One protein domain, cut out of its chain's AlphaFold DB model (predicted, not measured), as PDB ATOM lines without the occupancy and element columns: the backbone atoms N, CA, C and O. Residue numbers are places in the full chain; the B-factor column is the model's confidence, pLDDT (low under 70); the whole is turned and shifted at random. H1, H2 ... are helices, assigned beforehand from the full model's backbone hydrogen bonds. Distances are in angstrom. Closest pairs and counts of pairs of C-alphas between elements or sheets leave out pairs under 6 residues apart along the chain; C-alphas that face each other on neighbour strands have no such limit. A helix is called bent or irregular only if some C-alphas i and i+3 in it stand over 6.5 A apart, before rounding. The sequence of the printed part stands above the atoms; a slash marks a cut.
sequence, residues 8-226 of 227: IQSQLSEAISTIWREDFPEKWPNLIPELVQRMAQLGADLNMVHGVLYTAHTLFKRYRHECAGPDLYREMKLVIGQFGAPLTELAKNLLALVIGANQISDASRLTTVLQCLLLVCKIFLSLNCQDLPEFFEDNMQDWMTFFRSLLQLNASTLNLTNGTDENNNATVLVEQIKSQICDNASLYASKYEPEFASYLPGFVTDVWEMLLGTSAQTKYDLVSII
ATOM      1  N   ILE A   8      12.554  15.722  -0.339       66.19
ATOM      2  CA  ILE A   8      11.269  16.134  -0.914       66.19
ATOM      3  C   ILE A   8      10.236  15.008  -0.775       66.19
ATOM      4  O   ILE A   8       9.053  15.280  -0.587       66.19
ATOM      5  N   GLN A   9      10.665  13.744  -0.800       68.31
ATOM      6  CA  GLN A   9       9.783  12.592  -0.629       68.31
ATOM      7  C   GLN A   9       9.181  12.527   0.779       68.31
ATOM      8  O   GLN A   9       8.002  12.196   0.927       68.31
ATOM      9  N   SER A  10       9.969  12.850   1.810       67.75
ATOM     10  CA  SER A  10       9.491  12.869   3.196       67.75
ATOM     11  C   SER A  10       8.482  13.996   3.412       67.75
ATOM     12  O   SER A  10       7.383  13.733   3.891       67.75
ATOM     13  N   GLN A  11       8.793  15.207   2.943       74.00
ATOM     14  CA  GLN A  11       7.888  16.363   2.989       74.00
ATOM     15  C   GLN A  11       6.576  16.105   2.233       74.00
ATOM     16  O   GLN A  11       5.490  16.400   2.726       74.00
ATOM     17  N   LEU A  12       6.655  15.488   1.050       72.56
ATOM     18  CA  LEU A  12       5.470  15.099   0.285       72.56
ATOM     19  C   LEU A  12       4.641  14.051   1.037       72.56
ATOM     20  O   LEU A  12       3.418  14.138   1.059       72.56
ATOM     21  N   SER A  13       5.294  13.076   1.671       71.81
ATOM     22  CA  SER A  13       4.603  12.035   2.439       71.81
ATOM     23  C   SER A  13       3.905  12.608   3.679       71.81
ATOM     24  O   SER A  13       2.813  12.155   4.017       71.81
ATOM     25  N   GLU A  14       4.471  13.631   4.324       73.50
ATOM     26  CA  GLU A  14       3.818  14.362   5.422       73.50
ATOM     27  C   GLU A  14       2.624  15.194   4.941       73.50
ATOM     28  O   GLU A  14       1.549  15.143   5.546       73.50
ATOM     29  N   ALA A  15       2.768  15.899   3.816       80.00
ATOM     30  CA  ALA A  15       1.660  16.622   3.200       80.00
ATOM     31  C   ALA A  15       0.510  15.667   2.833       80.00
ATOM     32  O   ALA A  15      -0.641  15.913   3.192       80.00
ATOM     33  N   ILE A  16       0.826  14.528   2.207       78.94
ATOM     34  CA  ILE A  16      -0.148  13.481   1.870       78.94
ATOM     35  C   ILE A  16      -0.793  12.906   3.136       78.94
ATOM     36  O   ILE A  16      -1.999  12.702   3.150       78.94
ATOM     37  N   SER A  17      -0.033  12.705   4.217       78.38
ATOM     38  CA  SER A  17      -0.578  12.227   5.499       78.38
ATOM     39  C   SER A  17      -1.564  13.206   6.129       78.38
ATOM     40  O   SER A  17      -2.496  12.788   6.810       78.38
ATOM     41  N   THR A  18      -1.368  14.505   5.901       80.06
ATOM     42  CA  THR A  18      -2.271  15.550   6.389       80.06
ATOM     43  C   THR A  18      -3.565  15.558   5.578       80.06
ATOM     44  O   THR A  18      -4.642  15.529   6.162       80.06
ATOM     45  N   ILE A  19      -3.469  15.498   4.245       81.62
ATOM     46  CA  ILE A  19      -4.640  15.418   3.352       81.62
ATOM     47  C   ILE A  19      -5.425  14.123   3.608       81.62
ATOM     48  O   ILE A  19      -6.647  14.142   3.695       81.62
ATOM     49  N   TRP A  20      -4.727  13.001   3.803       82.69
ATOM     50  CA  TRP A  20      -5.332  11.705   4.107       82.69
ATOM     51  C   TRP A  20      -6.283  11.772   5.306       82.69
ATOM     52  O   TRP A  20      -7.364  11.199   5.252       82.69
ATOM     53  N   ARG A  21      -5.919  12.491   6.377       78.06
ATOM     54  CA  ARG A  21      -6.759  12.591   7.584       78.06
ATOM     55  C   ARG A  21      -8.093  13.293   7.348       78.06
ATOM     56  O   ARG A  21      -9.060  12.955   8.017       78.06
ATOM     57  N   GLU A  22      -8.130  14.255   6.435       80.38
ATOM     58  CA  GLU A  22      -9.306  15.101   6.196       80.38
ATOM     59  C   GLU A  22     -10.191  14.583   5.052       80.38
ATOM     60  O   GLU A  22     -11.404  14.837   5.016       80.38
ATOM     61  N   ASP A  23      -9.578  13.875   4.097       80.44
ATOM     62  CA  ASP A  23     -10.197  13.574   2.808       80.44
ATOM     63  C   ASP A  23     -10.336  12.071   2.512       80.44
ATOM     64  O   ASP A  23     -11.181  11.693   1.697       80.44
ATOM     65  N   PHE A  24      -9.578  11.182   3.160       81.94
ATOM     66  CA  PHE A  24      -9.725   9.736   2.959       81.94
ATOM     67  C   PHE A  24     -10.747   9.134   3.943       81.94
ATOM     68  O   PHE A  24     -10.765   9.534   5.104       81.94
ATOM     69  N   PRO A  25     -11.590   8.159   3.535       79.44
ATOM     70  CA  PRO A  25     -11.729   7.586   2.190       79.44
ATOM     71  C   PRO A  25     -12.720   8.321   1.269       79.44
ATOM     72  O   PRO A  25     -12.710   8.090   0.063       79.44
ATOM     73  N   GLU A  26     -13.589   9.181   1.807       81.44
ATOM     74  CA  GLU A  26     -14.782   9.662   1.089       81.44
ATOM     75  C   GLU A  26     -14.474  10.662  -0.037       81.44
ATOM     76  O   GLU A  26     -15.080  10.592  -1.106       81.44
ATOM     77  N   LYS A  27     -13.523  11.579   0.171       81.88
ATOM     78  CA  LYS A  27     -13.151  12.612  -0.810       81.88
ATOM     79  C   LYS A  27     -11.940  12.222  -1.660       81.88
ATOM     80  O   LYS A  27     -11.697  12.856  -2.685       81.88
ATOM     81  N   TRP A  28     -11.205  11.171  -1.284       82.62
ATOM     82  CA  TRP A  28     -10.048  10.674  -2.035       82.62
ATOM     83  C   TRP A  28     -10.064   9.146  -2.272       82.62
ATOM     84  O   TRP A  28      -9.124   8.440  -1.898       82.62
ATOM     85  N   PRO A  29     -11.095   8.603  -2.949       84.56
ATOM     86  CA  PRO A  29     -11.286   7.153  -3.089       84.56
ATOM     87  C   PRO A  29     -10.226   6.453  -3.957       84.56
ATOM     88  O   PRO A  29      -9.969   5.265  -3.786       84.56
ATOM     89  N   ASN A  30      -9.589   7.175  -4.886       85.38
ATOM     90  CA  ASN A  30      -8.649   6.600  -5.859       85.38
ATOM     91  C   ASN A  30      -7.213   6.449  -5.339       85.38
ATOM     92  O   ASN A  30      -6.367   5.912  -6.049       85.38
ATOM     93  N   LEU A  31      -6.925   6.867  -4.104       86.62
ATOM     94  CA  LEU A  31      -5.558   6.865  -3.593       86.62
ATOM     95  C   LEU A  31      -4.962   5.454  -3.466       86.62
ATOM     96  O   LEU A  31      -3.852   5.215  -3.938       86.62
ATOM     97  N   ILE A  32      -5.688   4.501  -2.875       89.25
ATOM     98  CA  ILE A  32      -5.201   3.116  -2.772       89.25
ATOM     99  C   ILE A  32      -5.065   2.452  -4.153       89.25
ATOM    100  O   ILE A  32      -3.993   1.901  -4.415       89.25
ATOM    101  N   PRO A  33      -6.053   2.546  -5.068       90.38
ATOM    102  CA  PRO A  33      -5.903   2.036  -6.430       90.38
ATOM    103  C   PRO A  33      -4.684   2.608  -7.167       90.38
ATOM    104  O   PRO A  33      -3.964   1.861  -7.830       90.38
ATOM    105  N   GLU A  34      -4.402   3.906  -7.018       88.50
ATOM    106  CA  GLU A  34      -3.218   4.536  -7.611       88.50
ATOM    107  C   GLU A  34      -1.912   3.982  -7.025       88.50
ATOM    108  O   GLU A  34      -0.983   3.684  -7.780       88.50
ATOM    109  N   LEU A  35      -1.831   3.792  -5.701       87.56
ATOM    110  CA  LEU A  35      -0.665   3.167  -5.066       87.56
ATOM    111  C   LEU A  35      -0.468   1.731  -5.569       87.56
ATOM    112  O   LEU A  35       0.647   1.365  -5.939       87.56
ATOM    113  N   VAL A  36      -1.540   0.939  -5.651       90.12
ATOM    114  CA  VAL A  36      -1.503  -0.447  -6.152       90.12
ATOM    115  C   VAL A  36      -1.033  -0.503  -7.605       90.12
ATOM    116  O   VAL A  36      -0.134  -1.278  -7.932       90.12
ATOM    117  N   GLN A  37      -1.574   0.350  -8.477       88.25
ATOM    118  CA  GLN A  37      -1.178   0.400  -9.885       88.25
ATOM    119  C   GLN A  37       0.315   0.709 -10.044       88.25
ATOM    120  O   GLN A  37       0.994   0.127 -10.889       88.25
ATOM    121  N   ARG A  38       0.836   1.630  -9.229       83.31
ATOM    122  CA  ARG A  38       2.250   2.025  -9.234       83.31
ATOM    123  C   ARG A  38       3.143   0.920  -8.672       83.31
ATOM    124  O   ARG A  38       4.231   0.698  -9.191       83.31
ATOM    125  N   MET A  39       2.665   0.203  -7.659       83.94
ATOM    126  CA  MET A  39       3.352  -0.933  -7.048       83.94
ATOM    127  C   MET A  39       3.507  -2.119  -8.013       83.94
ATOM    128  O   MET A  39       4.544  -2.778  -8.020       83.94
ATOM    129  N   ALA A  40       2.509  -2.356  -8.869       79.31
ATOM    130  CA  ALA A  40       2.526  -3.429  -9.867       79.31
ATOM    131  C   ALA A  40       3.593  -3.241 -10.968       79.31
ATOM    132  O   ALA A  40       3.913  -4.181 -11.692       79.31
ATOM    133  N   GLN A  41       4.197  -2.054 -11.088       73.56
ATOM    134  CA  GLN A  41       5.246  -1.748 -12.073       73.56
ATOM    135  C   GLN A  41       6.653  -2.196 -11.621       73.56
ATOM    136  O   GLN A  41       7.658  -1.621 -12.039       73.56
ATOM    137  N   LEU A  42       6.736  -3.251 -10.798       61.84
ATOM    138  CA  LEU A  42       7.972  -3.798 -10.214       61.84
ATOM    139  C   LEU A  42       9.068  -4.108 -11.247       61.84
ATOM    140  O   LEU A  42      10.251  -3.978 -10.946       61.84
ATOM    141  N   GLY A  43       8.688  -4.489 -12.470       58.09
ATOM    142  CA  GLY A  43       9.635  -4.797 -13.545       58.09
ATOM    143  C   GLY A  43      10.362  -3.583 -14.140       58.09
ATOM    144  O   GLY A  43      11.340  -3.781 -14.855       58.09
ATOM    145  N   ALA A  44       9.908  -2.350 -13.873       60.12
ATOM    146  CA  ALA A  44      10.431  -1.142 -14.516       60.12
ATOM    147  C   ALA A  44      11.361  -0.303 -13.619       60.12
ATOM    148  O   ALA A  44      12.336   0.243 -14.133       60.12
ATOM    149  N   ASP A  45      11.091  -0.190 -12.309       81.50
ATOM    150  CA  ASP A  45      11.875   0.671 -11.405       81.50
ATOM    151  C   ASP A  45      11.710   0.299  -9.911       81.50
ATOM    152  O   ASP A  45      10.667   0.536  -9.296       81.50
ATOM    153  N   LEU A  46      12.766  -0.245  -9.292       86.50
ATOM    154  CA  LEU A  46      12.786  -0.579  -7.859       86.50
ATOM    155  C   LEU A  46      12.683   0.661  -6.955       86.50
ATOM    156  O   LEU A  46      12.107   0.572  -5.870       86.50
ATOM    157  N   ASN A  47      13.195   1.818  -7.387       86.44
ATOM    158  CA  ASN A  47      13.130   3.051  -6.597       86.44
ATOM    159  C   ASN A  47      11.700   3.581  -6.526       86.44
ATOM    160  O   ASN A  47      11.265   4.094  -5.495       86.44
ATOM    161  N   MET A  48      10.948   3.422  -7.612       85.69
ATOM    162  CA  MET A  48       9.534   3.766  -7.653       85.69
ATOM    163  C   MET A  48       8.718   2.890  -6.698       85.69
ATOM    164  O   MET A  48       7.903   3.414  -5.939       85.69
ATOM    165  N   VAL A  49       8.970   1.575  -6.680       89.75
ATOM    166  CA  VAL A  49       8.326   0.654  -5.728       89.75
ATOM    167  C   VAL A  49       8.676   1.019  -4.290       89.75
ATOM    168  O   VAL A  49       7.776   1.129  -3.456       89.75
ATOM    169  N   HIS A  50       9.955   1.282  -4.008       90.75
ATOM    170  CA  HIS A  50      10.386   1.776  -2.702       90.75
ATOM    171  C   HIS A  50       9.624   3.049  -2.314       90.75
ATOM    172  O   HIS A  50       9.135   3.168  -1.191       90.75
ATOM    173  N   GLY A  51       9.457   3.983  -3.255       88.25
ATOM    174  CA  GLY A  51       8.755   5.230  -2.999       88.25
ATOM    175  C   GLY A  51       7.276   5.056  -2.668       88.25
ATOM    176  O   GLY A  51       6.786   5.658  -1.711       88.25
ATOM    177  N   VAL A  52       6.587   4.176  -3.397       90.44
ATOM    178  CA  VAL A  52       5.190   3.804  -3.132       90.44
ATOM    179  C   VAL A  52       5.050   3.144  -1.761       90.44
ATOM    180  O   VAL A  52       4.185   3.541  -0.979       90.44
ATOM    181  N   LEU A  53       5.920   2.183  -1.436       93.25
ATOM    182  CA  LEU A  53       5.923   1.513  -0.136       93.25
ATOM    183  C   LEU A  53       6.210   2.486   1.011       93.25
ATOM    184  O   LEU A  53       5.602   2.379   2.073       93.25
ATOM    185  N   TYR A  54       7.100   3.458   0.811       91.19
ATOM    186  CA  TYR A  54       7.408   4.464   1.824       91.19
ATOM    187  C   TYR A  54       6.193   5.350   2.127       91.19
ATOM    188  O   TYR A  54       5.868   5.598   3.293       91.19
ATOM    189  N   THR A  55       5.481   5.787   1.086       89.88
ATOM    190  CA  THR A  55       4.234   6.543   1.240       89.88
ATOM    191  C   THR A  55       3.159   5.692   1.915       89.88
ATOM    192  O   THR A  55       2.585   6.135   2.908       89.88
ATOM    193  N   ALA A  56       2.945   4.451   1.465       92.19
ATOM    194  CA  ALA A  56       1.990   3.527   2.079       92.19
ATOM    195  C   ALA A  56       2.304   3.277   3.565       92.19
ATOM    196  O   ALA A  56       1.426   3.378   4.417       92.19
ATOM    197  N   HIS A  57       3.572   3.038   3.909       93.69
ATOM    198  CA  HIS A  57       4.009   2.900   5.295       93.69
ATOM    199  C   HIS A  57       3.699   4.153   6.125       93.69
ATOM    200  O   HIS A  57       3.192   4.042   7.241       93.69
ATOM    201  N   THR A  58       3.985   5.337   5.583       90.06
ATOM    202  CA  THR A  58       3.760   6.616   6.271       90.06
ATOM    203  C   THR A  58       2.279   6.878   6.529       90.06
ATOM    204  O   THR A  58       1.937   7.384   7.596       90.06
ATOM    205  N   LEU A  59       1.411   6.475   5.603       90.44
ATOM    206  CA  LEU A  59      -0.037   6.535   5.768       90.44
ATOM    207  C   LEU A  59      -0.513   5.526   6.818       90.44
ATOM    208  O   LEU A  59      -1.127   5.897   7.813       90.44
ATOM    209  N   PHE A  60      -0.167   4.249   6.657       93.81
ATOM    210  CA  PHE A  60      -0.729   3.178   7.481       93.81
ATOM    211  C   PHE A  60      -0.144   3.118   8.894       93.81
ATOM    212  O   PHE A  60      -0.806   2.620   9.801       93.81
ATOM    213  N   LYS A  61       1.064   3.648   9.149       91.44
ATOM    214  CA  LYS A  61       1.631   3.683  10.516       91.44
ATOM    215  C   LYS A  61       0.727   4.412  11.513       91.44
ATOM    216  O   LYS A  61       0.810   4.125  12.703       91.44
ATOM    217  N   ARG A  62      -0.153   5.310  11.047       88.94
ATOM    218  CA  ARG A  62      -1.124   6.015  11.898       88.94
ATOM    219  C   ARG A  62      -2.058   5.059  12.633       88.94
ATOM    220  O   ARG A  62      -2.378   5.309  13.789       88.94
ATOM    221  N   TYR A  63      -2.399   3.924  12.017       92.38
ATOM    222  CA  TYR A  63      -3.273   2.920  12.618       92.38
ATOM    223  C   TYR A  63      -2.701   2.365  13.917       92.38
ATOM    224  O   TYR A  63      -3.452   1.921  14.764       92.38
ATOM    225  N   ARG A  64      -1.383   2.436  14.134       91.12
ATOM    226  CA  ARG A  64      -0.748   2.003  15.389       91.12
ATOM    227  C   ARG A  64      -1.028   2.937  16.572       91.12
ATOM    228  O   ARG A  64      -0.785   2.549  17.709       91.12
ATOM    229  N   HIS A  65      -1.472   4.164  16.306       87.88
ATOM    230  CA  HIS A  65      -1.635   5.218  17.310       87.88
ATOM    231  C   HIS A  65      -3.061   5.778  17.372       87.88
ATOM    232  O   HIS A  65      -3.391   6.481  18.325       87.88
ATOM    233  N   GLU A  66      -3.898   5.497  16.374       86.62
ATOM    234  CA  GLU A  66      -5.304   5.892  16.388       86.62
ATOM    235  C   GLU A  66      -6.127   4.983  17.314       86.62
ATOM    236  O   GLU A  66      -5.859   3.787  17.463       86.62
ATOM    237  N   CYS A  67      -7.127   5.573  17.973       84.88
ATOM    238  CA  CYS A  67      -8.043   4.826  18.828       84.88
ATOM    239  C   CYS A  67      -8.945   3.938  17.968       84.88
ATOM    240  O   CYS A  67      -9.536   4.408  16.995       84.88
ATOM    241  N   ALA A  68      -9.076   2.672  18.363       87.44
ATOM    242  CA  ALA A  68      -9.989   1.737  17.725       87.44
ATOM    243  C   ALA A  68     -11.427   2.274  17.742       87.44
ATOM    244  O   ALA A  68     -11.921   2.747  18.769       87.44
ATOM    245  N   GLY A  69     -12.107   2.182  16.602       88.94
ATOM    246  CA  GLY A  69     -13.476   2.653  16.447       88.94
ATOM    247  C   GLY A  69     -14.075   2.252  15.098       88.94
ATOM    248  O   GLY A  69     -13.335   1.851  14.196       88.94
ATOM    249  N   PRO A  70     -15.407   2.355  14.934       89.56
ATOM    250  CA  PRO A  70     -16.100   1.892  13.731       89.56
ATOM    251  C   PRO A  70     -15.569   2.512  12.435       89.56
ATOM    252  O   PRO A  70     -15.417   1.810  11.437       89.56
ATOM    253  N   ASP A  71     -15.244   3.807  12.455       88.62
ATOM    254  CA  ASP A  71     -14.706   4.505  11.286       88.62
ATOM    255  C   ASP A  71     -13.309   4.015  10.904       88.62
ATOM    256  O   ASP A  71     -13.069   3.728   9.730       88.62
ATOM    257  N   LEU A  72     -12.427   3.816  11.892       90.12
ATOM    258  CA  LEU A  72     -11.091   3.267  11.664       90.12
ATOM    259  C   LEU A  72     -11.171   1.854  11.072       90.12
ATOM    260  O   LEU A  72     -10.503   1.562  10.084       90.12
ATOM    261  N   TYR A  73     -12.023   0.985  11.624       91.62
ATOM    262  CA  TYR A  73     -12.195  -0.375  11.106       91.62
ATOM    263  C   TYR A  73     -12.784  -0.395   9.692       91.62
ATOM    264  O   TYR A  73     -12.331  -1.170   8.848       91.62
ATOM    265  N   ARG A  74     -13.765   0.471   9.406       91.75
ATOM    266  CA  ARG A  74     -14.345   0.627   8.062       91.75
ATOM    267  C   ARG A  74     -13.277   1.035   7.052       91.75
ATOM    268  O   ARG A  74     -13.205   0.456   5.967       91.75
ATOM    269  N   GLU A  75     -12.441   2.001   7.416       92.00
ATOM    270  CA  GLU A  75     -11.339   2.455   6.580       92.00
ATOM    271  C   GLU A  75     -10.291   1.355   6.366       92.00
ATOM    272  O   GLU A  75      -9.956   1.038   5.223       92.00
ATOM    273  N   MET A  76      -9.811   0.725   7.443       93.81
ATOM    274  CA  MET A  76      -8.823  -0.351   7.364       93.81
ATOM    275  C   MET A  76      -9.329  -1.504   6.499       93.81
ATOM    276  O   MET A  76      -8.583  -1.993   5.654       93.81
ATOM    277  N   LYS A  77     -10.603  -1.893   6.628       93.62
ATOM    278  CA  LYS A  77     -11.211  -2.937   5.793       93.62
ATOM    279  C   LYS A  77     -11.180  -2.574   4.306       93.62
ATOM    280  O   LYS A  77     -10.859  -3.431   3.483       93.62
ATOM    281  N   LEU A  78     -11.462  -1.317   3.956       93.38
ATOM    282  CA  LEU A  78     -11.364  -0.829   2.576       93.38
ATOM    283  C   LEU A  78      -9.918  -0.895   2.070       93.38
ATOM    284  O   LEU A  78      -9.674  -1.417   0.981       93.38
ATOM    285  N   VAL A  79      -8.963  -0.412   2.867       95.12
ATOM    286  CA  VAL A  79      -7.536  -0.434   2.515       95.12
ATOM    287  C   VAL A  79      -7.042  -1.865   2.321       95.12
ATOM    288  O   VAL A  79      -6.430  -2.163   1.301       95.12
ATOM    289  N   ILE A  80      -7.334  -2.768   3.256       95.69
ATOM    290  CA  ILE A  80      -6.893  -4.166   3.211       95.69
ATOM    291  C   ILE A  80      -7.514  -4.892   2.019       95.69
ATOM    292  O   ILE A  80      -6.797  -5.591   1.305       95.69
ATOM    293  N   GLY A  81      -8.802  -4.667   1.740       95.19
ATOM    294  CA  GLY A  81      -9.486  -5.275   0.596       95.19
ATOM    295  C   GLY A  81      -8.880  -4.904  -0.763       95.19
ATOM    296  O   GLY A  81      -9.001  -5.671  -1.713       95.19
ATOM    297  N   GLN A  82      -8.202  -3.758  -0.865       93.94
ATOM    298  CA  GLN A  82      -7.572  -3.304  -2.109       93.94
ATOM    299  C   GLN A  82      -6.052  -3.514  -2.130       93.94
ATOM    300  O   GLN A  82      -5.478  -3.732  -3.192       93.94
ATOM    301  N   PHE A  83      -5.391  -3.439  -0.973       95.19
ATOM    302  CA  PHE A  83      -3.932  -3.427  -0.863       95.19
ATOM    303  C   PHE A  83      -3.338  -4.768  -0.409       95.19
ATOM    304  O   PHE A  83      -2.184  -5.049  -0.720       95.19
ATOM    305  N   GLY A  84      -4.104  -5.615   0.290       95.62
ATOM    306  CA  GLY A  84      -3.616  -6.863   0.889       95.62
ATOM    307  C   GLY A  84      -3.041  -7.850  -0.130       95.62
ATOM    308  O   GLY A  84      -1.884  -8.265  -0.008       95.62
ATOM    309  N   ALA A  85      -3.809  -8.182  -1.173       95.81
ATOM    310  CA  ALA A  85      -3.354  -9.094  -2.225       95.81
ATOM    311  C   ALA A  85      -2.163  -8.528  -3.029       95.81
ATOM    312  O   ALA A  85      -1.134  -9.206  -3.086       95.81
ATOM    313  N   PRO A  86      -2.208  -7.280  -3.542       95.19
ATOM    314  CA  PRO A  86      -1.059  -6.682  -4.223       95.19
ATOM    315  C   PRO A  86       0.215  -6.620  -3.369       95.19
ATOM    316  O   PRO A  86       1.311  -6.858  -3.875       95.19
ATOM    317  N   LEU A  87       0.093  -6.322  -2.071       96.38
ATOM    318  CA  LEU A  87       1.232  -6.312  -1.151       96.38
ATOM    319  C   LEU A  87       1.832  -7.714  -0.988       96.38
ATOM    320  O   LEU A  87       3.052  -7.859  -0.966       96.38
ATOM    321  N   THR A  88       0.981  -8.738  -0.887       96.19
ATOM    322  CA  THR A  88       1.406 -10.136  -0.733       96.19
ATOM    323  C   THR A  88       2.135 -10.634  -1.982       96.19
ATOM    324  O   THR A  88       3.195 -11.252  -1.875       96.19
ATOM    325  N   GLU A  89       1.627 -10.327  -3.179       95.00
ATOM    326  CA  GLU A  89       2.320 -10.648  -4.432       95.00
ATOM    327  C   GLU A  89       3.663  -9.925  -4.544       95.00
ATOM    328  O   GLU A  89       4.677 -10.538  -4.887       95.00
ATOM    329  N   LEU A  90       3.702  -8.633  -4.199       94.12
ATOM    330  CA  LEU A  90       4.950  -7.882  -4.177       94.12
ATOM    331  C   LEU A  90       5.962  -8.505  -3.205       94.12
ATOM    332  O   LEU A  90       7.129  -8.646  -3.563       94.12
ATOM    333  N   ALA A  91       5.533  -8.892  -2.003       95.38
ATOM    334  CA  ALA A  91       6.393  -9.523  -1.006       95.38
ATOM    335  C   ALA A  91       7.053 -10.795  -1.562       95.38
ATOM    336  O   ALA A  91       8.276 -10.941  -1.491       95.38
ATOM    337  N   LYS A  92       6.264 -11.672  -2.199       93.81
ATOM    338  CA  LYS A  92       6.755 -12.895  -2.858       93.81
ATOM    339  C   LYS A  92       7.767 -12.574  -3.964       93.81
ATOM    340  O   LYS A  92       8.839 -13.177  -4.006       93.81
ATOM    341  N   ASN A  93       7.466 -11.592  -4.814       93.06
ATOM    342  CA  ASN A  93       8.355 -11.180  -5.901       93.06
ATOM    343  C   ASN A  93       9.678 -10.591  -5.387       93.06
ATOM    344  O   ASN A  93      10.740 -10.938  -5.898       93.06
ATOM    345  N   LEU A  94       9.636  -9.736  -4.360       93.12
ATOM    346  CA  LEU A  94      10.836  -9.173  -3.736       93.12
ATOM    347  C   LEU A  94      11.687 -10.265  -3.081       93.12
ATOM    348  O   LEU A  94      12.902 -10.265  -3.254       93.12
ATOM    349  N   LEU A  95      11.068 -11.226  -2.388       93.06
ATOM    350  CA  LEU A  95      11.792 -12.352  -1.796       93.06
ATOM    351  C   LEU A  95      12.485 -13.204  -2.871       93.06
ATOM    352  O   LEU A  95      13.647 -13.576  -2.710       93.06
ATOM    353  N   ALA A  96      11.821 -13.448  -4.005       91.75
ATOM    354  CA  ALA A  96      12.404 -14.180  -5.128       91.75
ATOM    355  C   ALA A  96      13.633 -13.477  -5.745       91.75
ATOM    356  O   ALA A  96      14.514 -14.155  -6.269       91.75
ATOM    357  N   LEU A  97      13.729 -12.146  -5.646       90.19
ATOM    358  CA  LEU A  97      14.914 -11.379  -6.059       90.19
ATOM    359  C   LEU A  97      16.081 -11.481  -5.060       90.19
ATOM    360  O   LEU A  97      17.206 -11.133  -5.419       90.19
ATOM    361  N   VAL A  98      15.838 -11.945  -3.829       88.88
ATOM    362  CA  VAL A  98      16.872 -12.114  -2.789       88.88
ATOM    363  C   VAL A  98      17.350 -13.561  -2.686       88.88
ATOM    364  O   VAL A  98      18.553 -13.780  -2.582       88.88
ATOM    365  N   ILE A  99      16.443 -14.543  -2.718       88.19
ATOM    366  CA  ILE A  99      16.771 -15.969  -2.494       88.19
ATOM    367  C   ILE A  99      16.300 -16.911  -3.611       88.19
ATOM    368  O   ILE A  99      16.509 -18.118  -3.528       88.19
ATOM    369  N   GLY A 100      15.619 -16.392  -4.634       83.44
ATOM    370  CA  GLY A 100      15.070 -17.198  -5.723       83.44
ATOM    371  C   GLY A 100      16.021 -17.357  -6.911       83.44
ATOM    372  O   GLY A 100      17.149 -16.876  -6.918       83.44
ATOM    373  N   ALA A 101      15.521 -17.997  -7.972       78.38
ATOM    374  CA  ALA A 101      16.281 -18.228  -9.205       78.38
ATOM    375  C   ALA A 101      16.695 -16.933  -9.937       78.38
ATOM    376  O   ALA A 101      17.651 -16.943 -10.706       78.38
ATOM    377  N   ASN A 102      15.995 -15.823  -9.679       79.00
ATOM    378  CA  ASN A 102      16.251 -14.508 -10.273       79.00
ATOM    379  C   ASN A 102      16.990 -13.574  -9.300       79.00
ATOM    380  O   ASN A 102      16.709 -12.374  -9.259       79.00
ATOM    381  N   GLN A 103      17.887 -14.128  -8.480       83.25
ATOM    382  CA  GLN A 103      18.619 -13.366  -7.475       83.25
ATOM    383  C   GLN A 103      19.370 -12.184  -8.103       83.25
ATOM    384  O   GLN A 103      20.071 -12.319  -9.109       83.25
ATOM    385  N   ILE A 104      19.241 -11.010  -7.488       82.88
ATOM    386  CA  ILE A 104      19.993  -9.821  -7.878       82.88
ATOM    387  C   ILE A 104      21.423  -9.930  -7.346       82.88
ATOM    388  O   ILE A 104      21.636 -10.064  -6.147       82.88
ATOM    389  N   SER A 105      22.403  -9.811  -8.242       77.50
ATOM    390  CA  SER A 105      23.830  -9.774  -7.880       77.50
ATOM    391  C   SER A 105      24.369  -8.359  -7.641       77.50
ATOM    392  O   SER A 105      25.461  -8.198  -7.110       77.50
ATOM    393  N   ASP A 106      23.628  -7.331  -8.060       83.06
ATOM    394  CA  ASP A 106      24.012  -5.930  -7.883       83.06
ATOM    395  C   ASP A 106      23.707  -5.450  -6.454       83.06
ATOM    396  O   ASP A 106      22.551  -5.458  -6.023       83.06
ATOM    397  N   ALA A 107      24.739  -5.022  -5.724       81.19
ATOM    398  CA  ALA A 107      24.638  -4.652  -4.311       81.19
ATOM    399  C   ALA A 107      23.713  -3.447  -4.061       81.19
ATOM    400  O   ALA A 107      22.959  -3.435  -3.083       81.19
ATOM    401  N   SER A 108      23.723  -2.456  -4.957       82.50
ATOM    402  CA  SER A 108      22.879  -1.262  -4.843       82.50
ATOM    403  C   SER A 108      21.401  -1.629  -4.987       82.50
ATOM    404  O   SER A 108      20.583  -1.324  -4.117       82.50
ATOM    405  N   ARG A 109      21.059  -2.396  -6.025       85.81
ATOM    406  CA  ARG A 109      19.697  -2.898  -6.241       85.81
ATOM    407  C   ARG A 109      19.245  -3.836  -5.130       85.81
ATOM    408  O   ARG A 109      18.088  -3.760  -4.720       85.81
ATOM    409  N   LEU A 110      20.130  -4.701  -4.632       87.19
ATOM    410  CA  LEU A 110      19.820  -5.580  -3.506       87.19
ATOM    411  C   LEU A 110      19.505  -4.768  -2.243       87.19
ATOM    412  O   LEU A 110      18.529  -5.059  -1.557       87.19
ATOM    413  N   THR A 111      20.260  -3.699  -1.990       87.81
ATOM    414  CA  THR A 111      19.991  -2.764  -0.890       87.81
ATOM    415  C   THR A 111      18.603  -2.135  -1.018       87.81
ATOM    416  O   THR A 111      17.840  -2.140  -0.051       87.81
ATOM    417  N   THR A 112      18.210  -1.684  -2.214       89.50
ATOM    418  CA  THR A 112      16.847  -1.179  -2.460       89.50
ATOM    419  C   THR A 112      15.780  -2.253  -2.223       89.50
ATOM    420  O   THR A 112      14.746  -1.972  -1.620       89.50
ATOM    421  N   VAL A 113      16.018  -3.502  -2.639       92.12
ATOM    422  CA  VAL A 113      15.087  -4.615  -2.378       92.12
ATOM    423  C   VAL A 113      14.938  -4.881  -0.879       92.12
ATOM    424  O   VAL A 113      13.813  -5.050  -0.408       92.12
ATOM    425  N   LEU A 114      16.031  -4.860  -0.111       92.75
ATOM    426  CA  LEU A 114      15.989  -5.007   1.348       92.75
ATOM    427  C   LEU A 114      15.206  -3.861   2.010       92.75
ATOM    428  O   LEU A 114      14.379  -4.107   2.887       92.75
ATOM    429  N   GLN A 115      15.385  -2.618   1.553       93.50
ATOM    430  CA  GLN A 115      14.585  -1.479   2.023       93.50
ATOM    431  C   GLN A 115      13.087  -1.677   1.740       93.50
ATOM    432  O   GLN A 115      12.253  -1.443   2.617       93.50
ATOM    433  N   CYS A 116      12.733  -2.164   0.546       95.00
ATOM    434  CA  CYS A 116      11.354  -2.520   0.212       95.00
ATOM    435  C   CYS A 116      10.810  -3.621   1.133       95.00
ATOM    436  O   CYS A 116       9.716  -3.469   1.672       95.00
ATOM    437  N   LEU A 117      11.566  -4.699   1.367       96.38
ATOM    438  CA  LEU A 117      11.163  -5.792   2.262       96.38
ATOM    439  C   LEU A 117      10.934  -5.306   3.700       96.38
ATOM    440  O   LEU A 117       9.945  -5.688   4.329       96.38
ATOM    441  N   LEU A 118      11.787  -4.411   4.205       97.12
ATOM    442  CA  LEU A 118      11.596  -3.781   5.512       97.12
ATOM    443  C   LEU A 118      10.283  -2.986   5.569       97.12
ATOM    444  O   LEU A 118       9.531  -3.097   6.541       97.12
ATOM    445  N   LEU A 119       9.986  -2.196   4.533       97.50
ATOM    446  CA  LEU A 119       8.734  -1.439   4.446       97.50
ATOM    447  C   LEU A 119       7.514  -2.362   4.362       97.50
ATOM    448  O   LEU A 119       6.528  -2.100   5.046       97.50
ATOM    449  N   VAL A 120       7.591  -3.462   3.609       98.06
ATOM    450  CA  VAL A 120       6.542  -4.494   3.557       98.06
ATOM    451  C   VAL A 120       6.272  -5.055   4.954       98.06
ATOM    452  O   VAL A 120       5.120  -5.068   5.388       98.06
ATOM    453  N   CYS A 121       7.313  -5.431   5.706       98.38
ATOM    454  CA  CYS A 121       7.161  -5.952   7.070       98.38
ATOM    455  C   CYS A 121       6.535  -4.917   8.020       98.38
ATOM    456  O   CYS A 121       5.690  -5.261   8.848       98.38
ATOM    457  N   LYS A 122       6.901  -3.636   7.881       98.06
ATOM    458  CA  LYS A 122       6.306  -2.535   8.655       98.06
ATOM    459  C   LYS A 122       4.845  -2.285   8.285       98.06
ATOM    460  O   LYS A 122       4.030  -2.021   9.168       98.06
ATOM    461  N   ILE A 123       4.509  -2.322   6.999       97.94
ATOM    462  CA  ILE A 123       3.129  -2.174   6.532       97.94
ATOM    463  C   ILE A 123       2.281  -3.325   7.066       97.94
ATOM    464  O   ILE A 123       1.212  -3.064   7.607       97.94
ATOM    465  N   PHE A 124       2.786  -4.560   7.004       98.31
ATOM    466  CA  PHE A 124       2.110  -5.723   7.570       98.31
ATOM    467  C   PHE A 124       1.727  -5.493   9.038       98.31
ATOM    468  O   PHE A 124       0.555  -5.642   9.380       98.31
ATOM    469  N   LEU A 125       2.664  -5.037   9.883       97.69
ATOM    470  CA  LEU A 125       2.353  -4.712  11.282       97.69
ATOM    471  C   LEU A 125       1.229  -3.677  11.385       97.69
ATOM    472  O   LEU A 125       0.301  -3.846  12.164       97.69
ATOM    473  N   SER A 126       1.313  -2.598  10.602       97.38
ATOM    474  CA  SER A 126       0.326  -1.514  10.633       97.38
ATOM    475  C   SER A 126      -1.073  -1.962  10.209       97.38
ATOM    476  O   SER A 126      -2.050  -1.427  10.713       97.38
ATOM    477  N   LEU A 127      -1.181  -2.919   9.285       97.12
ATOM    478  CA  LEU A 127      -2.471  -3.437   8.823       97.12
ATOM    479  C   LEU A 127      -3.076  -4.473   9.780       97.12
ATOM    480  O   LEU A 127      -4.282  -4.681   9.739       97.12
ATOM    481  N   ASN A 128      -2.266  -5.076  10.653       97.19
ATOM    482  CA  ASN A 128      -2.683  -6.118  11.596       97.19
ATOM    483  C   ASN A 128      -2.686  -5.643  13.063       97.19
ATOM    484  O   ASN A 128      -2.924  -6.436  13.969       97.19
ATOM    485  N   CYS A 129      -2.364  -4.374  13.349       94.88
ATOM    486  CA  CYS A 129      -2.157  -3.921  14.732       94.88
ATOM    487  C   CYS A 129      -3.452  -3.739  15.537       94.88
ATOM    488  O   CYS A 129      -3.402  -3.816  16.768       94.88
ATOM    489  N   GLN A 130      -4.575  -3.473  14.865       93.69
ATOM    490  CA  GLN A 130      -5.872  -3.202  15.499       93.69
ATOM    491  C   GLN A 130      -6.730  -4.457  15.657       93.69
ATOM    492  O   GLN A 130      -7.401  -4.598  16.676       93.69
ATOM    493  N   ASP A 131      -6.701  -5.338  14.660       93.38
ATOM    494  CA  ASP A 131      -7.397  -6.625  14.622       93.38
ATOM    495  C   ASP A 131      -6.684  -7.551  13.622       93.38
ATOM    496  O   ASP A 131      -5.812  -7.073  12.882       93.38
ATOM    497  N   LEU A 132      -7.041  -8.836  13.601       95.06
ATOM    498  CA  LEU A 132      -6.614  -9.794  12.588       95.06
ATOM    499  C   LEU A 132      -7.582  -9.734  11.397       95.06
ATOM    500  O   LEU A 132      -8.717 -10.196  11.499       95.06
ATOM    501  N   PRO A 133      -7.187  -9.155  10.251       95.50
ATOM    502  CA  PRO A 133      -8.075  -9.081   9.102       95.50
ATOM    503  C   PRO A 133      -8.196 -10.448   8.424       95.50
ATOM    504  O   PRO A 133      -7.177 -11.088   8.178       95.50
ATOM    505  N   GLU A 134      -9.411 -10.816   8.007       95.75
ATOM    506  CA  GLU A 134      -9.747 -12.078   7.313       95.75
ATOM    507  C   GLU A 134      -8.742 -12.437   6.204       95.75
ATOM    508  O   GLU A 134      -8.218 -13.543   6.158       95.75
ATOM    509  N   PHE A 135      -8.351 -11.460   5.375       97.19
ATOM    510  CA  PHE A 135      -7.343 -11.680   4.334       97.19
ATOM    511  C   PHE A 135      -5.999 -12.193   4.885       97.19
ATOM    512  O   PHE A 135      -5.382 -13.065   4.279       97.19
ATOM    513  N   PHE A 136      -5.500 -11.640   5.995       97.50
ATOM    514  CA  PHE A 136      -4.225 -12.073   6.576       97.50
ATOM    515  C   PHE A 136      -4.359 -13.366   7.381       97.50
ATOM    516  O   PHE A 136      -3.386 -14.112   7.447       97.50
ATOM    517  N   GLU A 137      -5.538 -13.650   7.934       97.00
ATOM    518  CA  GLU A 137      -5.859 -14.943   8.543       97.00
ATOM    519  C   GLU A 137      -5.828 -16.061   7.488       97.00
ATOM    520  O   GLU A 137      -5.053 -17.010   7.613       97.00
ATOM    521  N   ASP A 138      -6.550 -15.884   6.377       97.44
ATOM    522  CA  ASP A 138      -6.604 -16.843   5.266       97.44
ATOM    523  C   ASP A 138      -5.233 -17.093   4.623       97.44
ATOM    524  O   ASP A 138      -4.934 -18.186   4.142       97.44
ATOM    525  N   ASN A 139      -4.380 -16.065   4.607       96.88
ATOM    526  CA  ASN A 139      -3.043 -16.114   4.017       96.88
ATOM    527  C   ASN A 139      -1.935 -16.220   5.080       96.88
ATOM    528  O   ASN A 139      -0.768 -15.938   4.786       96.88
ATOM    529  N   MET A 140      -2.264 -16.620   6.315       95.75
ATOM    530  CA  MET A 140      -1.309 -16.621   7.425       95.75
ATOM    531  C   MET A 140      -0.109 -17.525   7.129       95.75
ATOM    532  O   MET A 140       1.034 -17.115   7.327       95.75
ATOM    533  N   GLN A 141      -0.338 -18.714   6.564       96.75
ATOM    534  CA  GLN A 141       0.737 -19.642   6.203       96.75
ATOM    535  C   GLN A 141       1.764 -19.019   5.246       96.75
ATOM    536  O   GLN A 141       2.971 -19.195   5.441       96.75
ATOM    537  N   ASP A 142       1.305 -18.276   4.240       96.62
ATOM    538  CA  ASP A 142       2.175 -17.613   3.269       96.62
ATOM    539  C   ASP A 142       3.029 -16.536   3.946       96.62
ATOM    540  O   ASP A 142       4.246 -16.487   3.744       96.62
ATOM    541  N   TRP A 143       2.416 -15.711   4.798       98.06
ATOM    542  CA  TRP A 143       3.113 -14.645   5.519       98.06
ATOM    543  C   TRP A 143       4.099 -15.178   6.560       98.06
ATOM    544  O   TRP A 143       5.228 -14.691   6.639       98.06
ATOM    545  N   MET A 144       3.731 -16.217   7.311       97.25
ATOM    546  CA  MET A 144       4.633 -16.839   8.282       97.25
ATOM    547  C   MET A 144       5.816 -17.512   7.588       97.25
ATOM    548  O   MET A 144       6.954 -17.357   8.027       97.25
ATOM    549  N   THR A 145       5.589 -18.182   6.456       96.44
ATOM    550  CA  THR A 145       6.674 -18.763   5.647       96.44
ATOM    551  C   THR A 145       7.599 -17.680   5.086       96.44
ATOM    552  O   THR A 145       8.825 -17.821   5.130       96.44
ATOM    553  N   PHE A 146       7.030 -16.569   4.609       97.06
ATOM    554  CA  PHE A 146       7.779 -15.400   4.150       97.06
ATOM    555  C   PHE A 146       8.664 -14.818   5.263       97.06
ATOM    556  O   PHE A 146       9.861 -14.621   5.053       97.06
ATOM    557  N   PHE A 147       8.125 -14.613   6.466       97.75
ATOM    558  CA  PHE A 147       8.891 -14.099   7.604       97.75
ATOM    559  C   PHE A 147      10.006 -15.039   8.052       97.75
ATOM    560  O   PHE A 147      11.128 -14.586   8.266       97.75
ATOM    561  N   ARG A 148       9.739 -16.345   8.139       95.75
ATOM    562  CA  ARG A 148      10.776 -17.330   8.478       95.75
ATOM    563  C   ARG A 148      11.910 -17.340   7.451       95.75
ATOM    564  O   ARG A 148      13.079 -17.320   7.824       95.75
ATOM    565  N   SER A 149      11.574 -17.248   6.162       94.69
ATOM    566  CA  SER A 149      12.570 -17.138   5.083       94.69
ATOM    567  C   SER A 149      13.463 -15.902   5.246       94.69
ATOM    568  O   SER A 149      14.667 -15.969   5.016       94.69
ATOM    569  N   LEU A 150      12.890 -14.775   5.684       94.00
ATOM    570  CA  LEU A 150      13.643 -13.553   5.968       94.00
ATOM    571  C   LEU A 150      14.498 -13.649   7.244       94.00
ATOM    572  O   LEU A 150      15.606 -13.116   7.265       94.00
ATOM    573  N   LEU A 151      14.035 -14.338   8.296       92.38
ATOM    574  CA  LEU A 151      14.825 -14.567   9.519       92.38
ATOM    575  C   LEU A 151      16.093 -15.384   9.246       92.38
ATOM    576  O   LEU A 151      17.144 -15.123   9.839       92.38
ATOM    577  N   GLN A 152      16.002 -16.321   8.306       90.00
ATOM    578  CA  GLN A 152      17.101 -17.189   7.885       90.00
ATOM    579  C   GLN A 152      18.099 -16.496   6.939       90.00
ATOM    580  O   GLN A 152      19.153 -17.062   6.643       90.00
ATOM    581  N   LEU A 153      17.823 -15.265   6.487       87.56
ATOM    582  CA  LEU A 153      18.780 -14.498   5.689       87.56
ATOM    583  C   LEU A 153      20.048 -14.210   6.489       87.56
ATOM    584  O   LEU A 153      19.998 -13.684   7.601       87.56
ATOM    585  N   ASN A 154      21.200 -14.468   5.880       76.50
ATOM    586  CA  ASN A 154      22.493 -14.075   6.422       76.50
ATOM    587  C   ASN A 154      23.158 -13.072   5.485       76.50
ATOM    588  O   ASN A 154      23.337 -13.354   4.299       76.50
ATOM    589  N   ALA A 155      23.573 -11.919   6.014       68.44
ATOM    590  CA  ALA A 155      24.232 -10.875   5.227       68.44
ATOM    591  C   ALA A 155      25.477 -11.410   4.491       68.44
ATOM    592  O   ALA A 155      25.711 -11.080   3.330       68.44
ATOM    593  N   SER A 156      26.203 -12.343   5.114       64.75
ATOM    594  CA  SER A 156      27.362 -13.026   4.527       64.75
ATOM    595  C   SER A 156      27.021 -13.866   3.289       64.75
ATOM    596  O   SER A 156      27.854 -14.009   2.401       64.75
ATOM    597  N   THR A 157      25.802 -14.411   3.201       61.66
ATOM    598  CA  THR A 157      25.354 -15.249   2.067       61.66
ATOM    599  C   THR A 157      24.888 -14.439   0.860       61.66
ATOM    600  O   THR A 157      24.748 -14.982  -0.231       61.66
ATOM    601  N   LEU A 158      24.687 -13.132   1.033       64.81
ATOM    602  CA  LEU A 158      24.238 -12.230  -0.024       64.81
ATOM    603  C   LEU A 158      25.400 -11.655  -0.858       64.81
ATOM    604  O   LEU A 158      25.184 -10.740  -1.646       64.81
ATOM    605  N   ASN A 159      26.629 -12.172  -0.698       56.53
ATOM    606  CA  ASN A 159      27.850 -11.695  -1.369       56.53
ATOM    607  C   ASN A 159      28.106 -10.183  -1.212       56.53
ATOM    608  O   ASN A 159      28.792  -9.567  -2.024       56.53
ATOM    609  N   LEU A 160      27.581  -9.579  -0.143       57.56
ATOM    610  CA  LEU A 160      27.768  -8.160   0.168       57.56
ATOM    611  C   LEU A 160      29.161  -7.874   0.765       57.56
ATOM    612  O   LEU A 160      29.562  -6.722   0.886       57.56
ATOM    613  N   THR A 161      29.945  -8.915   1.073       46.53
ATOM    614  CA  THR A 161      31.196  -8.903   1.855       46.53
ATOM    615  C   THR A 161      32.411  -8.219   1.214       46.53
ATOM    616  O   THR A 161      33.519  -8.335   1.735       46.53
ATOM    617  N   ASN A 162      32.249  -7.458   0.134       45.25
ATOM    618  CA  ASN A 162      33.356  -6.742  -0.500       45.25
ATOM    619  C   ASN A 162      33.612  -5.379   0.167       45.25
ATOM    620  O   ASN A 162      33.510  -4.357  -0.491       45.25
ATOM    621  N   GLY A 163      33.934  -5.365   1.466       47.22
ATOM    622  CA  GLY A 163      34.721  -4.321   2.156       47.22
ATOM    623  C   GLY A 163      34.379  -2.825   1.994       47.22
ATOM    624  O   GLY A 163      35.209  -2.007   2.380       47.22
ATOM    625  N   THR A 164      33.232  -2.436   1.436       52.12
ATOM    626  CA  THR A 164      32.827  -1.031   1.233       52.12
ATOM    627  C   THR A 164      31.749  -0.598   2.233       52.12
ATOM    628  O   THR A 164      31.024  -1.432   2.774       52.12
ATOM    629  N   ASP A 165      31.600   0.713   2.464       56.12
ATOM    630  CA  ASP A 165      30.597   1.299   3.380       56.12
ATOM    631  C   ASP A 165      29.142   0.868   3.075       56.12
ATOM    632  O   ASP A 165      28.287   0.835   3.962       56.12
ATOM    633  N   GLU A 166      28.844   0.477   1.831       52.75
ATOM    634  CA  GLU A 166      27.538  -0.058   1.422       52.75
ATOM    635  C   GLU A 166      27.216  -1.422   2.066       52.75
ATOM    636  O   GLU A 166      26.053  -1.712   2.348       52.75
ATOM    637  N   ASN A 167      28.233  -2.229   2.388       57.66
ATOM    638  CA  ASN A 167      28.068  -3.527   3.050       57.66
ATOM    639  C   ASN A 167      27.555  -3.383   4.495       57.66
ATOM    640  O   ASN A 167      26.732  -4.176   4.963       57.66
ATOM    641  N   ASN A 168      27.996  -2.332   5.194       63.41
ATOM    642  CA  ASN A 168      27.511  -2.023   6.538       63.41
ATOM    643  C   ASN A 168      26.009  -1.684   6.497       63.41
ATOM    644  O   ASN A 168      25.216  -2.247   7.247       63.41
ATOM    645  N   ASN A 169      25.588  -0.867   5.526       71.00
ATOM    646  CA  ASN A 169      24.179  -0.506   5.355       71.00
ATOM    647  C   ASN A 169      23.278  -1.719   5.084       71.00
ATOM    648  O   ASN A 169      22.207  -1.833   5.680       71.00
ATOM    649  N   ALA A 170      23.693  -2.640   4.216       76.56
ATOM    650  CA  ALA A 170      22.889  -3.817   3.902       76.56
ATOM    651  C   ALA A 170      22.811  -4.816   5.073       76.56
ATOM    652  O   ALA A 170      21.745  -5.377   5.327       76.56
ATOM    653  N   THR A 171      23.896  -4.981   5.837       81.19
ATOM    654  CA  THR A 171      23.896  -5.791   7.068       81.19
ATOM    655  C   THR A 171      22.931  -5.214   8.105       81.19
ATOM    656  O   THR A 171      22.055  -5.927   8.595       81.19
ATOM    657  N   VAL A 172      23.006  -3.902   8.348       85.25
ATOM    658  CA  VAL A 172      22.080  -3.187   9.240       85.25
ATOM    659  C   VAL A 172      20.630  -3.338   8.771       85.25
ATOM    660  O   VAL A 172      19.733  -3.540   9.589       85.25
ATOM    661  N   LEU A 173      20.365  -3.287   7.462       89.81
ATOM    662  CA  LEU A 173      19.019  -3.504   6.923       89.81
ATOM    663  C   LEU A 173      18.503  -4.923   7.189       89.81
ATOM    664  O   LEU A 173      17.337  -5.077   7.554       89.81
ATOM    665  N   VAL A 174      19.342  -5.953   7.048       90.38
ATOM    666  CA  VAL A 174      18.962  -7.337   7.381       90.38
ATOM    667  C   VAL A 174      18.604  -7.455   8.864       90.38
ATOM    668  O   VAL A 174      17.575  -8.039   9.200       90.38
ATOM    669  N   GLU A 175      19.393  -6.856   9.753       90.00
ATOM    670  CA  GLU A 175      19.096  -6.830  11.191       90.00
ATOM    671  C   GLU A 175      17.790  -6.084  11.501       90.00
ATOM    672  O   GLU A 175      16.975  -6.555  12.297       90.00
ATOM    673  N   GLN A 176      17.532  -4.959  10.829       93.81
ATOM    674  CA  GLN A 176      16.277  -4.217  10.959       93.81
ATOM    675  C   GLN A 176      15.066  -5.024  10.479       93.81
ATOM    676  O   GLN A 176      14.013  -4.969  11.114       93.81
ATOM    677  N   ILE A 177      15.198  -5.778   9.382       95.81
ATOM    678  CA  ILE A 177      14.145  -6.680   8.893       95.81
ATOM    679  C   ILE A 177      13.859  -7.751   9.945       95.81
ATOM    680  O   ILE A 177      12.702  -7.946  10.311       95.81
ATOM    681  N   LYS A 178      14.902  -8.399  10.475       94.69
ATOM    682  CA  LYS A 178      14.773  -9.429  11.513       94.69
ATOM    683  C   LYS A 178      14.090  -8.889  12.769       94.69
ATOM    684  O   LYS A 178      13.140  -9.494  13.254       94.69
ATOM    685  N   SER A 179      14.505  -7.711  13.233       95.25
ATOM    686  CA  SER A 179      13.875  -7.014  14.360       95.25
ATOM    687  C   SER A 179      12.389  -6.736  14.104       95.25
ATOM    688  O   SER A 179      11.535  -7.093  14.914       95.25
ATOM    689  N   GLN A 180      12.047  -6.212  12.921       97.94
ATOM    690  CA  GLN A 180      10.653  -5.960  12.553       97.94
ATOM    691  C   GLN A 180       9.816  -7.248  12.470       97.94
ATOM    692  O   GLN A 180       8.623  -7.223  12.772       97.94
ATOM    693  N   ILE A 181      10.407  -8.373  12.067       97.50
ATOM    694  CA  ILE A 181       9.724  -9.671  12.065       97.50
ATOM    695  C   ILE A 181       9.457 -10.148  13.493       97.50
ATOM    696  O   ILE A 181       8.367 -10.653  13.758       97.50
ATOM    697  N   CYS A 182      10.395  -9.948  14.421       96.81
ATOM    698  CA  CYS A 182      10.169 -10.236  15.838       96.81
ATOM    699  C   CYS A 182       9.006  -9.409  16.406       96.81
ATOM    700  O   CYS A 182       8.180  -9.961  17.133       96.81
ATOM    701  N   ASP A 183       8.880  -8.130  16.033       97.25
ATOM    702  CA  ASP A 183       7.723  -7.304  16.411       97.25
ATOM    703  C   ASP A 183       6.411  -7.874  15.845       97.25
ATOM    704  O   ASP A 183       5.407  -7.959  16.555       97.25
ATOM    705  N   ASN A 184       6.415  -8.305  14.578       97.50
ATOM    706  CA  ASN A 184       5.243  -8.898  13.927       97.50
ATOM    707  C   ASN A 184       4.830 -10.215  14.600       97.50
ATOM    708  O   ASN A 184       3.651 -10.415  14.895       97.50
ATOM    709  N   ALA A 185       5.795 -11.092  14.880       96.69
ATOM    710  CA  ALA A 185       5.563 -12.350  15.581       96.69
ATOM    711  C   ALA A 185       5.080 -12.110  17.020       96.69
ATOM    712  O   ALA A 185       4.181 -12.801  17.485       96.69
ATOM    713  N   SER A 186       5.614 -11.095  17.706       96.06
ATOM    714  CA  SER A 186       5.183 -10.721  19.060       96.06
ATOM    715  C   SER A 186       3.749 -10.191  19.082       96.06
ATOM    716  O   SER A 186       2.980 -10.522  19.986       96.06
ATOM    717  N   LEU A 187       3.355  -9.399  18.077       96.12
ATOM    718  CA  LEU A 187       1.967  -8.966  17.907       96.12
ATOM    719  C   LEU A 187       1.035 -10.176  17.763       96.12
ATOM    720  O   LEU A 187       0.042 -10.264  18.479       96.12
ATOM    721  N   TYR A 188       1.376 -11.115  16.881       97.25
ATOM    722  CA  TYR A 188       0.560 -12.305  16.635       97.25
ATOM    723  C   TYR A 188       0.505 -13.230  17.855       97.25
ATOM    724  O   TYR A 188      -0.576 -13.644  18.253       97.25
ATOM    725  N   ALA A 189       1.633 -13.469  18.521       95.69
ATOM    726  CA  ALA A 189       1.681 -14.283  19.733       95.69
ATOM    727  C   ALA A 189       0.894 -13.679  20.908       95.69
ATOM    728  O   ALA A 189       0.444 -14.418  21.775       95.69
ATOM    729  N   SER A 190       0.752 -12.350  20.964       95.19
ATOM    730  CA  SER A 190       0.065 -11.671  22.071       95.19
ATOM    731  C   SER A 190      -1.416 -11.398  21.819       95.19
ATOM    732  O   SER A 190      -2.191 -11.406  22.773       95.19
ATOM    733  N   LYS A 191      -1.817 -11.130  20.570       95.38
ATOM    734  CA  LYS A 191      -3.205 -10.779  20.228       95.38
ATOM    735  C   LYS A 191      -3.977 -11.885  19.512       95.38
ATOM    736  O   LYS A 191      -5.192 -11.935  19.664       95.38
ATOM    737  N   TYR A 192      -3.290 -12.737  18.757       96.12
ATOM    738  CA  TYR A 192      -3.876 -13.723  17.840       96.12
ATOM    739  C   TYR A 192      -3.283 -15.116  18.116       96.12
ATOM    740  O   TYR A 192      -2.885 -15.848  17.209       96.12
ATOM    741  N   GLU A 193      -3.117 -15.442  19.406       93.56
ATOM    742  CA  GLU A 193      -2.489 -16.688  19.864       93.56
ATOM    743  C   GLU A 193      -3.142 -17.940  19.253       93.56
ATOM    744  O   GLU A 193      -2.387 -18.785  18.764       93.56
ATOM    745  N   PRO A 194      -4.484 -18.092  19.231       95.31
ATOM    746  CA  PRO A 194      -5.112 -19.315  18.730       95.31
ATOM    747  C   PRO A 194      -4.733 -19.630  17.280       95.31
ATOM    748  O   PRO A 194      -4.424 -20.776  16.952       95.31
ATOM    749  N   GLU A 195      -4.708 -18.609  16.428       95.88
ATOM    750  CA  GLU A 195      -4.381 -18.721  15.011       95.88
ATOM    751  C   GLU A 195      -2.863 -18.886  14.812       95.88
ATOM    752  O   GLU A 195      -2.407 -19.682  13.985       95.88
ATOM    753  N   PHE A 196      -2.052 -18.190  15.620       96.06
ATOM    754  CA  PHE A 196      -0.592 -18.207  15.512       96.06
ATOM    755  C   PHE A 196       0.084 -19.434  16.150       96.06
ATOM    756  O   PHE A 196       1.230 -19.752  15.812       96.06
ATOM    757  N   ALA A 197      -0.597 -20.155  17.046       95.19
ATOM    758  CA  ALA A 197      -0.018 -21.214  17.879       95.19
ATOM    759  C   ALA A 197       0.755 -22.285  17.090       95.19
ATOM    760  O   ALA A 197       1.800 -22.759  17.541       95.19
ATOM    761  N   SER A 198       0.279 -22.648  15.895       96.38
ATOM    762  CA  SER A 198       0.928 -23.659  15.048       96.38
ATOM    763  C   SER A 198       2.279 -23.209  14.465       96.38
ATOM    764  O   SER A 198       3.138 -24.046  14.185       96.38
ATOM    765  N   TYR A 199       2.499 -21.899  14.324       96.19
ATOM    766  CA  TYR A 199       3.714 -21.317  13.747       96.19
ATOM    767  C   TYR A 199       4.757 -20.955  14.806       96.19
ATOM    768  O   TYR A 199       5.958 -20.974  14.514       96.19
ATOM    769  N   LEU A 200       4.315 -20.655  16.032       93.31
ATOM    770  CA  LEU A 200       5.157 -20.182  17.132       93.31
ATOM    771  C   LEU A 200       6.426 -21.034  17.359       93.31
ATOM    772  O   LEU A 200       7.502 -20.437  17.447       93.31
ATOM    773  N   PRO A 201       6.382 -22.386  17.389       95.25
ATOM    774  CA  PRO A 201       7.589 -23.188  17.595       95.25
ATOM    775  C   PRO A 201       8.670 -22.939  16.536       95.25
ATOM    776  O   PRO A 201       9.848 -22.847  16.872       95.25
ATOM    777  N   GLY A 202       8.273 -22.772  15.269       94.12
ATOM    778  CA  GLY A 202       9.204 -22.496  14.173       94.12
ATOM    779  C   GLY A 202       9.895 -21.141  14.325       94.12
ATOM    780  O   GLY A 202      11.102 -21.047  14.120       94.12
ATOM    781  N   PHE A 203       9.155 -20.115  14.753       93.94
ATOM    782  CA  PHE A 203       9.727 -18.797  15.039       93.94
ATOM    783  C   PHE A 203      10.691 -18.826  16.225       93.94
ATOM    784  O   PHE A 203      11.747 -18.204  16.157       93.94
ATOM    785  N   VAL A 204      10.365 -19.559  17.295       93.12
ATOM    786  CA  VAL A 204      11.257 -19.695  18.458       93.12
ATOM    787  C   VAL A 204      12.591 -20.317  18.045       93.12
ATOM    788  O   VAL A 204      13.640 -19.812  18.444       93.12
ATOM    789  N   THR A 205      12.566 -21.366  17.219       93.88
ATOM    790  CA  THR A 205      13.788 -21.981  16.681       93.88
ATOM    791  C   THR A 205      14.592 -20.998  15.831       93.88
ATOM    792  O   THR A 205      15.770 -20.792  16.116       93.88
ATOM    793  N   ASP A 206      13.967 -20.341  14.849       92.81
ATOM    794  CA  ASP A 206      14.679 -19.426  13.947       92.81
ATOM    795  C   ASP A 206      15.288 -18.226  14.704       92.81
ATOM    796  O   ASP A 206      16.426 -17.829  14.445       92.81
ATOM    797  N   VAL A 207      14.559 -17.651  15.671       91.19
ATOM    798  CA  VAL A 207      15.051 -16.535  16.502       91.19
ATOM    799  C   VAL A 207      16.200 -16.991  17.399       91.19
ATOM    800  O   VAL A 207      17.178 -16.262  17.565       91.19
ATOM    801  N   TRP A 208      16.119 -18.195  17.965       89.50
ATOM    802  CA  TRP A 208      17.195 -18.753  18.779       89.50
ATOM    803  C   TRP A 208      18.479 -18.957  17.965       89.50
ATOM    804  O   TRP A 208      19.553 -18.522  18.385       89.50
ATOM    805  N   GLU A 209      18.376 -19.557  16.778       88.50
ATOM    806  CA  GLU A 209      19.507 -19.749  15.862       88.50
ATOM    807  C   GLU A 209      20.120 -18.414  15.424       88.50
ATOM    808  O   GLU A 209      21.344 -18.255  15.425       88.50
ATOM    809  N   MET A 210      19.276 -17.423  15.129       85.50
ATOM    810  CA  MET A 210      19.705 -16.062  14.816       85.50
ATOM    811  C   MET A 210      20.520 -15.442  15.962       85.50
ATOM    812  O   MET A 210      21.610 -14.922  15.719       85.50
ATOM    813  N   LEU A 211      20.032 -15.513  17.207       83.19
ATOM    814  CA  LEU A 211      20.723 -14.955  18.378       83.19
ATOM    815  C   LEU A 211      22.072 -15.639  18.638       83.19
ATOM    816  O   LEU A 211      23.051 -14.967  18.979       83.19
ATOM    817  N   LEU A 212      22.147 -16.960  18.446       84.44
ATOM    818  CA  LEU A 212      23.407 -17.698  18.539       84.44
ATOM    819  C   LEU A 212      24.418 -17.202  17.498       84.44
ATOM    820  O   LEU A 212      25.572 -16.950  17.853       84.44
ATOM    821  N   GLY A 213      23.981 -16.991  16.253       73.69
ATOM    822  CA  GLY A 213      24.813 -16.429  15.185       73.69
ATOM    823  C   GLY A 213      25.360 -15.037  15.515       73.69
ATOM    824  O   GLY A 213      26.566 -14.807  15.407       73.69
ATOM    825  N   THR A 214      24.511 -14.127  16.004       68.00
ATOM    826  CA  THR A 214      24.934 -12.775  16.412       68.00
ATOM    827  C   THR A 214      25.942 -12.814  17.564       68.00
ATOM    828  O   THR A 214      26.947 -12.106  17.533       68.00
ATOM    829  N   SER A 215      25.728 -13.682  18.562       60.38
ATOM    830  CA  SER A 215      26.614 -13.785  19.732       60.38
ATOM    831  C   SER A 215      28.040 -14.238  19.393       60.38
ATOM    832  O   SER A 215      28.999 -13.831  20.057       60.38
ATOM    833  N   ALA A 216      28.196 -15.058  18.348       58.31
ATOM    834  CA  ALA A 216      29.501 -15.455  17.841       58.31
ATOM    835  C   ALA A 216      30.214 -14.260  17.195       58.31
ATOM    836  O   ALA A 216      31.370 -14.002  17.525       58.31
ATOM    837  N   GLN A 217      29.512 -13.482  16.365       57.62
ATOM    838  CA  GLN A 217      30.072 -12.317  15.675       57.62
ATOM    839  C   GLN A 217      30.571 -11.243  16.655       57.62
ATOM    840  O   GLN A 217      31.713 -10.806  16.548       57.62
ATOM    841  N   THR A 218      29.787 -10.897  17.684       58.69
ATOM    842  CA  THR A 218      30.196  -9.901  18.697       58.69
ATOM    843  C   THR A 218      31.447 -10.330  19.473       58.69
ATOM    844  O   THR A 218      32.273  -9.496  19.845       58.69
ATOM    845  N   LYS A 219      31.625 -11.639  19.709       45.66
ATOM    846  CA  LYS A 219      32.851 -12.177  20.319       45.66
ATOM    847  C   LYS A 219      34.074 -11.992  19.421       45.66
ATOM    848  O   LYS A 219      35.151 -11.735  19.952       45.66
ATOM    849  N   TYR A 220      33.924 -12.122  18.103       51.19
ATOM    850  CA  TYR A 220      35.016 -11.895  17.153       51.19
ATOM    851  C   TYR A 220      35.324 -10.400  16.978       51.19
ATOM    852  O   TYR A 220      36.499 -10.037  16.989       51.19
ATOM    853  N   ASP A 221      34.310  -9.530  16.952       47.44
ATOM    854  CA  ASP A 221      34.497  -8.073  16.854       47.44
ATOM    855  C   ASP A 221      35.275  -7.503  18.053       47.44
ATOM    856  O   ASP A 221      36.158  -6.661  17.890       47.44
ATOM    857  N   LEU A 222      35.023  -8.010  19.268       47.44
ATOM    858  CA  LEU A 222      35.768  -7.613  20.472       47.44
ATOM    859  C   LEU A 222      37.246  -8.040  20.442       47.44
ATOM    860  O   LEU A 222      38.082  -7.369  21.042       47.44
ATOM    861  N   VAL A 223      37.580  -9.137  19.757       46.81
ATOM    862  CA  VAL A 223      38.968  -9.614  19.620       46.81
ATOM    863  C   VAL A 223      39.713  -8.829  18.537       46.81
ATOM    864  O   VAL A 223      40.892  -8.525  18.713       46.81
ATOM    865  N   SER A 224      39.034  -8.436  17.457       40.59
ATOM    866  CA  SER A 224      39.617  -7.621  16.382       40.59
ATOM    867  C   SER A 224      39.970  -6.187  16.801       40.59
ATOM    868  O   SER A 224      40.772  -5.554  16.127       40.59
ATOM    869  N   ILE A 225      39.425  -5.681  17.913       45.50
ATOM    870  CA  ILE A 225      39.750  -4.351  18.464       45.50
ATOM    871  C   ILE A 225      41.044  -4.366  19.316       45.50
ATOM    872  O   ILE A 225      41.550  -3.312  19.691       45.50
ATOM    873  N   ILE A 226      41.610  -5.542  19.618       40.06
ATOM    874  CA  ILE A 226      42.759  -5.700  20.535       40.06
ATOM    875  C   ILE A 226      44.098  -5.954  19.794       40.06
ATOM    876  O   ILE A 226      45.124  -6.183  20.434       40.06
TER     877      ILE A 226
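Overview. This is residues 8 to 226 of the 227 residues of the protein "Cse1 domain-containing protein" of Schistosoma margrebowiei (UniProt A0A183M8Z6). Two layers of helices pack on each other: H3, H5 and H9 lie side by side in one, and H2, H4b, H7 and H11 make the other, running against them. H5 is in the middle, H1 packs on H3 at one edge, and residues 215 to 226, of which 215 to 224 belong to H11, stick out. The printed part has 219 residues with eleven named helices, H1 to H11 in chain order, and no named strand: the class is all helix. It is compact, with a radius of gyration of the C-alphas of 18.3 A and spans of 61 by 41 by 35 A.

Along the chain. Find C-alpha 8 at (11.269, 16.134, -0.914); there H1, residues 8 to 23, begins. H2 is residues 31 to 39, and H3, residues 46 to 64, runs 27.0 A with a kink of 30 degrees near residue 58. H4, residues 70 to 99, was assigned as one helix by its hydrogen bonds but is bent: C-alphas 82 and 85 are 7.2 A apart, and its arms H4a, 70 to 82, and H4b, 85 to 99, stand at 54 degrees. H5, residues 107 to 128, runs 31.6 A from (24.638, -4.652, -4.311). Next come H6, 134 to 138, H7, 140 to 151, and H8, 155 to 158. H9, residues 165 to 191, runs 39.7 A; after H10, 193 to 196, H11, 200 to 224, runs 36.7 A to (39.617, -7.621, 16.382).

Arrangement. H4b, H5, H7, H9 and H11 form an up and down bundle, each running against the one before it. Look at Leu 118 and Ile 177, the closest C-alphas of H5 and H9, 5.1 A apart; these helices touch at a shallow tilt of 17 degrees. H5 touches H3, closest at His 50 and Cys 116, 5.3 A. H4b and H5, a helical hairpin, touch closest at Leu 94 and Val 113, 6.4 A. H7 touches H11, closest at Leu 151 and Asp 206, 6.6 A. H3 touches H1 at Ser 13 and Thr 55, their closest C-alphas, 5.6 A, and forms a hairpin with H2. H8 only just touches H9, with 3 pairs of C-alphas within 8 A; H6 and H10 touch no helix. Every O i to N i+4 pair is within hydrogen-bond range in H2, H4a, H4b, H5, H6 and H7, but 11 of 12 in H1, 12 of 15 in H3, 22 of 23 in H9 and 20 of 21 in H11; H8 and H10 are too short for such a pair.

Size, cuts and confidence. The C-alphas farthest apart, those of Glu 26 and Ile 226, are 62.7 A apart. The printed part has no cut, and no link is long. Mean pLDDT of the printed part is 85.1; look for values under 70 at residues 8 to 10, 42 to 44, 155 to 168 and 214 to 226.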